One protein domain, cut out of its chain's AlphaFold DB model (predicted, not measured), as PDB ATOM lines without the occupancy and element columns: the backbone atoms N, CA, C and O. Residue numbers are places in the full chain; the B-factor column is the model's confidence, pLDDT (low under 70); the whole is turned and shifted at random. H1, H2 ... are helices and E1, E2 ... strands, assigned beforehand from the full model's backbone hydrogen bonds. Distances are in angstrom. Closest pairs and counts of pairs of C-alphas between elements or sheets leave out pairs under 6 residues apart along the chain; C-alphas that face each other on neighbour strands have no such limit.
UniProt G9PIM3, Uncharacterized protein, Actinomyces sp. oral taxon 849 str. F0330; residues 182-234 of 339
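AT A GLANCE: This is residues 182 to 234 of the 339 residues of an uncharacterized protein of Actinomyces sp. oral taxon 849 str. F0330 (UniProt G9PIM3). A small two-stranded hairpin, E1 and E2, packs on one long helix, H1, with E2 nearer to it; residues 225 to 234 turn back from the helix's end as a tail. The 53 printed residues hold E1, E2 and H1 in that order, a mixed class with an antiparallel sheet, E1 - E2. The whole is elongated, 33 by 20 by 16 A, and only just compact, close to loose, with a radius of gyration of the C-alphas of 11.7 A.

HOW THE PARTS SIT: E1, residues 186 to 189, and E2, residues 195 to 198, form a hairpin, antiparallel at 159 degrees; N 187 and O 197 are 2.8 A apart, within hydrogen-bond range. The closest C-alphas of E2 and H1, residues 206 to 224, are those of Gly 197 and Ala 216, 4.1 A apart. Those of E1 and H1 are Val 187 and Leu 213, 6.4 A apart. In H1, 12 of 15 O i to N i+4 pairs are within hydrogen-bond range.

IN THESE COORDINATES: E1 spans 10.0 A from C-alpha 186 at (-19.896, 0.329, -37.217), E2 7.6 A, and H1 26.4 A to C-alpha 224 at (-20.289, -15.230, -47.488).

THE WHOLE: The printed part has no cut and no long link between named elements. The C-alphas farthest apart, Ser 202 and Gly 230, are 34.4 A apart. Residues 230, 233 and 234 of the model are under pLDDT 70.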
ATOM      1  N   CYS A 182     -29.738   9.785 -32.793       85.56
ATOM      2  CA  CYS A 182     -29.411   8.371 -32.660       85.56
ATOM      3  C   CYS A 182     -27.896   8.140 -32.723       85.56
ATOM      4  O   CYS A 182     -27.134   8.903 -33.320       85.56
ATOM      5  N   TYR A 183     -27.465   7.059 -32.087       85.69
ATOM      6  CA  TYR A 183     -26.111   6.531 -32.146       85.69
ATOM      7  C   TYR A 183     -26.047   5.417 -33.201       85.69
ATOM      8  O   TYR A 183     -27.056   4.779 -33.512       85.69
ATOM      9  N   THR A 184     -24.857   5.182 -33.762       89.75
ATOM     10  CA  THR A 184     -24.617   4.152 -34.789       89.75
ATOM     11  C   THR A 184     -23.188   3.607 -34.656       89.75
ATOM     12  O   THR A 184     -22.242   4.293 -35.057       89.75
ATOM     13  N   PRO A 185     -22.973   2.419 -34.060       88.88
ATOM     14  CA  PRO A 185     -21.707   1.706 -34.143       88.88
ATOM     15  C   PRO A 185     -21.530   1.106 -35.542       88.88
ATOM     16  O   PRO A 185     -22.496   0.759 -36.220       88.88
ATOM     17  N   PHE A 186     -20.272   0.948 -35.950       87.94
ATOM     18  CA  PHE A 186     -19.896   0.329 -37.217       87.94
ATOM     19  C   PHE A 186     -18.776  -0.682 -36.980       87.94
ATOM     20  O   PHE A 186     -17.735  -0.339 -36.416       87.94
ATOM     21  N   VAL A 187     -18.962  -1.909 -37.456       87.50
ATOM     22  CA  VAL A 187     -17.929  -2.948 -37.479       87.50
ATOM     23  C   VAL A 187     -17.314  -2.971 -38.874       87.50
ATOM     24  O   VAL A 187     -18.008  -3.214 -39.864       87.50
ATOM     25  N   MET A 188     -16.011  -2.690 -38.965       85.31
ATOM     26  CA  MET A 188     -15.285  -2.587 -40.233       85.31
ATOM     27  C   MET A 188     -14.208  -3.661 -40.372       85.31
ATOM     28  O   MET A 188     -13.387  -3.859 -39.478       85.31
ATOM     29  N   ASP A 189     -14.168  -4.309 -41.531       83.38
ATOM     30  CA  ASP A 189     -13.055  -5.167 -41.922       83.38
ATOM     31  C   ASP A 189     -11.809  -4.322 -42.210       83.38
ATOM     32  O   ASP A 189     -11.900  -3.343 -42.952       83.38
ATOM     33  N   LEU A 190     -10.636  -4.680 -41.674       82.12
ATOM     34  CA  LEU A 190      -9.404  -3.955 -42.020       82.12
ATOM     35  C   LEU A 190      -8.938  -4.281 -43.437       82.12
ATOM     36  O   LEU A 190      -8.481  -3.382 -44.145       82.12
ATOM     37  N   PHE A 191      -9.063  -5.548 -43.839       75.31
ATOM     38  CA  PHE A 191      -8.522  -6.053 -45.098       75.31
ATOM     39  C   PHE A 191      -9.203  -5.409 -46.316       75.31
ATOM     40  O   PHE A 191      -8.537  -4.815 -47.160       75.31
ATOM     41  N   SER A 192     -10.536  -5.451 -46.379       80.06
ATOM     42  CA  SER A 192     -11.330  -4.844 -47.461       80.06
ATOM     43  C   SER A 192     -11.776  -3.401 -47.195       80.06
ATOM     44  O   SER A 192     -12.320  -2.759 -48.093       80.06
ATOM     45  N   ARG A 193     -11.597  -2.879 -45.970       83.00
ATOM     46  CA  ARG A 193     -12.147  -1.588 -45.491       83.00
ATOM     47  C   ARG A 193     -13.679  -1.467 -45.570       83.00
ATOM     48  O   ARG A 193     -14.215  -0.372 -45.394       83.00
ATOM     49  N   ARG A 194     -14.391  -2.573 -45.806       84.06
ATOM     50  CA  ARG A 194     -15.857  -2.635 -45.872       84.06
ATOM     51  C   ARG A 194     -16.473  -2.588 -44.469       84.06
ATOM     52  O   ARG A 194     -15.980  -3.230 -43.544       84.06
ATOM     53  N   ILE A 195     -17.592  -1.875 -44.332       88.81
ATOM     54  CA  ILE A 195     -18.484  -1.989 -43.168       88.81
ATOM     55  C   ILE A 195     -19.241  -3.317 -43.295       88.81
ATOM     56  O   ILE A 195     -19.887  -3.568 -44.314       88.81
ATOM     57  N   VAL A 196     -19.112  -4.174 -42.285       87.69
ATOM     58  CA  VAL A 196     -19.667  -5.540 -42.258       87.69
ATOM     59  C   VAL A 196     -20.895  -5.628 -41.349       87.69
ATOM     60  O   VAL A 196     -21.763  -6.453 -41.596       87.69
ATOM     61  N   GLY A 197     -21.002  -4.754 -40.344       89.06
ATOM     62  CA  GLY A 197     -22.180  -4.658 -39.484       89.06
ATOM     63  C   GLY A 197     -22.381  -3.259 -38.903       89.06
ATOM     64  O   GLY A 197     -21.420  -2.496 -38.754       89.06
ATOM     65  N   TRP A 198     -23.634  -2.913 -38.623       93.00
ATOM     66  CA  TRP A 198     -24.067  -1.656 -38.006       93.00
ATOM     67  C   TRP A 198     -25.436  -1.840 -37.336       93.00
ATOM     68  O   TRP A 198     -26.164  -2.781 -37.648       93.00
ATOM     69  N   ALA A 199     -25.802  -0.917 -36.448       87.69
ATOM     70  CA  ALA A 199     -27.137  -0.830 -35.849       87.69
ATOM     71  C   ALA A 199     -27.488   0.644 -35.555       87.69
ATOM     72  O   ALA A 199     -26.588   1.480 -35.501       87.69
ATOM     73  N   THR A 200     -28.764   0.987 -35.334       89.12
ATOM     74  CA  THR A 200     -29.217   2.337 -34.905       89.12
ATOM     75  C   THR A 200     -30.047   2.303 -33.617       89.12
ATOM     76  O   THR A 200     -30.963   1.496 -33.517       89.12
ATOM     77  N   SER A 201     -29.763   3.186 -32.649       81.94
ATOM     78  CA  SER A 201     -30.494   3.288 -31.370       81.94
ATOM     79  C   SER A 201     -30.457   4.709 -30.802       81.94
ATOM     80  O   SER A 201     -29.529   5.473 -31.064       81.94
ATOM     81  N   SER A 202     -31.456   5.072 -29.995       81.44
ATOM     82  CA  SER A 202     -31.528   6.350 -29.275       81.44
ATOM     83  C   SER A 202     -30.622   6.415 -28.034       81.44
ATOM     84  O   SER A 202     -30.372   7.508 -27.518       81.44
ATOM     85  N   ARG A 203     -30.101   5.275 -27.550       76.00
ATOM     86  CA  ARG A 203     -29.256   5.182 -26.344       76.00
ATOM     87  C   ARG A 203     -27.916   4.496 -26.629       76.00
ATOM     88  O   ARG A 203     -27.823   3.589 -27.451       76.00
ATOM     89  N   THR A 204     -26.876   4.913 -25.908       82.06
ATOM     90  CA  THR A 204     -25.541   4.294 -25.943       82.06
ATOM     91  C   THR A 204     -25.469   3.171 -24.909       82.06
ATOM     92  O   THR A 204     -25.029   3.396 -23.784       82.06
ATOM     93  N   ASN A 205     -25.903   1.972 -25.300       78.31
ATOM     94  CA  ASN A 205     -25.875   0.760 -24.471       78.31
ATOM     95  C   ASN A 205     -24.877  -0.274 -25.039       78.31
ATOM     96  O   ASN A 205     -24.465  -0.164 -26.194       78.31
ATOM     97  N   THR A 206     -24.509  -1.292 -24.252       83.00
ATOM     98  CA  THR A 206     -23.597  -2.371 -24.693       83.00
ATOM     99  C   THR A 206     -24.251  -3.291 -25.724       83.00
ATOM    100  O   THR A 206     -23.682  -3.474 -26.798       83.00
ATOM    101  N   GLU A 207     -25.481  -3.750 -25.465       81.88
ATOM    102  CA  GLU A 207     -26.309  -4.580 -26.374       81.88
ATOM    103  C   GLU A 207     -26.351  -4.023 -27.796       81.88
ATOM    104  O   GLU A 207     -26.289  -4.724 -28.800       81.88
ATOM    105  N   PHE A 208     -26.385  -2.699 -27.876       86.25
ATOM    106  CA  PHE A 208     -26.458  -1.971 -29.120       86.25
ATOM    107  C   PHE A 208     -25.162  -2.042 -29.956       86.25
ATOM    108  O   PHE A 208     -25.201  -1.982 -31.186       86.25
ATOM    109  N   ALA A 209     -24.006  -2.214 -29.308       86.56
ATOM    110  CA  ALA A 209     -22.750  -2.545 -29.975       86.56
ATOM    111  C   ALA A 209     -22.632  -4.050 -30.289       86.56
ATOM    112  O   ALA A 209     -22.001  -4.395 -31.291       86.56
ATOM    113  N   LEU A 210     -23.253  -4.922 -29.483       91.12
ATOM    114  CA  LEU A 210     -23.307  -6.371 -29.724       91.12
ATOM    115  C   LEU A 210     -24.122  -6.700 -30.982       91.12
ATOM    116  O   LEU A 210     -23.579  -7.340 -31.878       91.12
ATOM    117  N   GLY A 211     -25.321  -6.134 -31.158       89.56
ATOM    118  CA  GLY A 211     -26.129  -6.346 -32.373       89.56
ATOM    119  C   GLY A 211     -25.423  -5.945 -33.682       89.56
ATOM    120  O   GLY A 211     -25.585  -6.582 -34.724       89.56
ATOM    121  N   ALA A 212     -24.550  -4.930 -33.642       90.69
ATOM    122  CA  ALA A 212     -23.716  -4.554 -34.789       90.69
ATOM    123  C   ALA A 212     -22.552  -5.535 -35.054       90.69
ATOM    124  O   ALA A 212     -22.081  -5.633 -36.191       90.69
ATOM    125  N   LEU A 213     -22.089  -6.262 -34.031       89.00
ATOM    126  CA  LEU A 213     -21.107  -7.345 -34.143       89.00
ATOM    127  C   LEU A 213     -21.762  -8.653 -34.606       89.00
ATOM    128  O   LEU A 213     -21.221  -9.313 -35.492       89.00
ATOM    129  N   GLU A 214     -22.942  -8.982 -34.092       91.12
ATOM    130  CA  GLU A 214     -23.763 -10.124 -34.517       91.12
ATOM    131  C   GLU A 214     -24.129 -10.015 -36.000       91.12
ATOM    132  O   GLU A 214     -23.861 -10.940 -36.769       91.12
ATOM    133  N   GLN A 215     -24.595  -8.844 -36.453       91.38
ATOM    134  CA  GLN A 215     -24.834  -8.590 -37.877       91.38
ATOM    135  C   GLN A 215     -23.556  -8.779 -38.722       91.38
ATOM    136  O   GLN A 215     -23.628  -9.279 -39.848       91.38
ATOM    137  N   ALA A 216     -22.379  -8.419 -38.194       88.69
ATOM    138  CA  ALA A 216     -21.101  -8.612 -38.886       88.69
ATOM    139  C   ALA A 216     -20.641 -10.082 -38.923       88.69
ATOM    140  O   ALA A 216     -19.984 -10.494 -39.885       88.69
ATOM    141  N   ILE A 217     -20.986 -10.868 -37.899       88.00
ATOM    142  CA  ILE A 217     -20.768 -12.319 -37.825       88.00
ATOM    143  C   ILE A 217     -21.676 -13.029 -38.836       88.00
ATOM    144  O   ILE A 217     -21.168 -13.768 -39.681       88.00
ATOM    145  N   TRP A 218     -22.978 -12.729 -38.821       88.25
ATOM    146  CA  TRP A 218     -23.981 -13.264 -39.749       88.25
ATOM    147  C   TRP A 218     -23.636 -12.950 -41.215       88.25
ATOM    148  O   TRP A 218     -23.586 -13.836 -42.071       88.25
ATOM    149  N   GLN A 219     -23.249 -11.700 -41.514       85.81
ATOM    150  CA  GLN A 219     -22.805 -11.320 -42.862       85.81
ATOM    151  C   GLN A 219     -21.535 -12.047 -43.340       85.81
ATOM    152  O   GLN A 219     -21.276 -12.023 -44.547       85.81
ATOM    153  N   ARG A 220     -20.736 -12.658 -42.452       80.81
ATOM    154  CA  ARG A 220     -19.550 -13.455 -42.823       80.81
ATOM    155  C   ARG A 220     -19.833 -14.949 -42.897       80.81
ATOM    156  O   ARG A 220     -19.466 -15.552 -43.903       80.81
ATOM    157  N   LYS A 221     -20.461 -15.526 -41.868       82.75
ATOM    158  CA  LYS A 221     -20.806 -16.951 -41.842       82.75
ATOM    159  C   LYS A 221     -21.779 -17.269 -42.975       82.75
ATOM    160  O   LYS A 221     -21.411 -17.920 -43.949       82.75
ATOM    161  N   ASP A 222     -22.972 -16.701 -42.890       79.75
ATOM    162  CA  ASP A 222     -24.138 -17.217 -43.608       79.75
ATOM    163  C   ASP A 222     -24.255 -16.570 -44.993       79.75
ATOM    164  O   ASP A 222     -24.608 -17.214 -45.976       79.75
ATOM    165  N   ARG A 223     -23.855 -15.294 -45.106       74.75
ATOM    166  CA  ARG A 223     -23.931 -14.528 -46.364       74.75
ATOM    167  C   ARG A 223     -22.669 -14.558 -47.236       74.75
ATOM    168  O   ARG A 223     -22.683 -13.986 -48.324       74.75
ATOM    169  N   GLN A 224     -21.568 -15.145 -46.757       76.62
ATOM    170  CA  GLN A 224     -20.289 -15.230 -47.488       76.62
ATOM    171  C   GLN A 224     -19.611 -16.610 -47.393       76.62
ATOM    172  O   GLN A 224     -18.508 -16.761 -47.922       76.62
ATOM    173  N   GLY A 225     -20.201 -17.592 -46.695       77.25
ATOM    174  CA  GLY A 225     -19.594 -18.913 -46.462       77.25
ATOM    175  C   GLY A 225     -18.233 -18.855 -45.754       77.25
ATOM    176  O   GLY A 225     -17.435 -19.787 -45.843       77.25
ATOM    177  N   CYS A 226     -17.900 -17.730 -45.115       73.19
ATOM    178  CA  CYS A 226     -16.558 -17.464 -44.619       73.19
ATOM    179  C   CYS A 226     -16.438 -17.884 -43.155       73.19
ATOM    180  O   CYS A 226     -16.967 -17.215 -42.264       73.19
ATOM    181  N   SER A 227     -15.658 -18.939 -42.910       74.50
ATOM    182  CA  SER A 227     -15.243 -19.312 -41.557       74.50
ATOM    183  C   SER A 227     -14.593 -18.133 -40.817       74.50
ATOM    184  O   SER A 227     -13.886 -17.307 -41.404       74.50
ATOM    185  N   LEU A 228     -14.839 -18.075 -39.505       75.56
ATOM    186  CA  LEU A 228     -14.229 -17.116 -38.581       75.56
ATOM    187  C   LEU A 228     -12.968 -17.676 -37.896       75.56
ATOM    188  O   LEU A 228     -12.353 -16.983 -37.087       75.56
ATOM    189  N   THR A 229     -12.552 -18.908 -38.207       71.88
ATOM    190  CA  THR A 229     -11.301 -19.478 -37.687       71.88
ATOM    191  C   THR A 229     -10.104 -18.637 -38.144       71.88
ATOM    192  O   THR A 229     -10.001 -18.268 -39.314       71.88
ATOM    193  N   GLY A 230      -9.206 -18.292 -37.216       69.06
ATOM    194  CA  GLY A 230      -8.074 -17.390 -37.480       69.06
ATOM    195  C   GLY A 230      -8.428 -15.894 -37.519       69.06
ATOM    196  O   GLY A 230      -7.584 -15.077 -37.892       69.06
ATOM    197  N   LEU A 231      -9.651 -15.504 -37.136       73.56
ATOM    198  CA  LEU A 231     -10.061 -14.101 -37.064       73.56
ATOM    199  C   LEU A 231      -9.457 -13.381 -35.845       73.56
ATOM    200  O   LEU A 231     -10.048 -13.320 -34.766       73.56
ATOM    201  N   VAL A 232      -8.296 -12.757 -36.036       74.44
ATOM    202  CA  VAL A 232      -7.696 -11.864 -35.034       74.44
ATOM    203  C   VAL A 232      -8.555 -10.605 -34.881       74.44
ATOM    204  O   VAL A 232      -8.744  -9.863 -35.849       74.44
ATOM    205  N   HIS A 233      -9.041 -10.346 -33.665       67.19
ATOM    206  CA  HIS A 233      -9.800  -9.148 -33.313       67.19
ATOM    207  C   HIS A 233      -8.895  -8.108 -32.630       67.19
ATOM    208  O   HIS A 233      -8.416  -8.297 -31.515       67.19
ATOM    209  N   HIS A 234      -8.659  -6.966 -33.277       61.69
ATOM    210  CA  HIS A 234      -7.839  -5.897 -32.697       61.69
ATOM    211  C   HIS A 234      -8.634  -5.037 -31.702       61.69
ATOM    212  O   HIS A 234      -9.014  -3.903 -32.009       61.69
TER     213      HIS A 234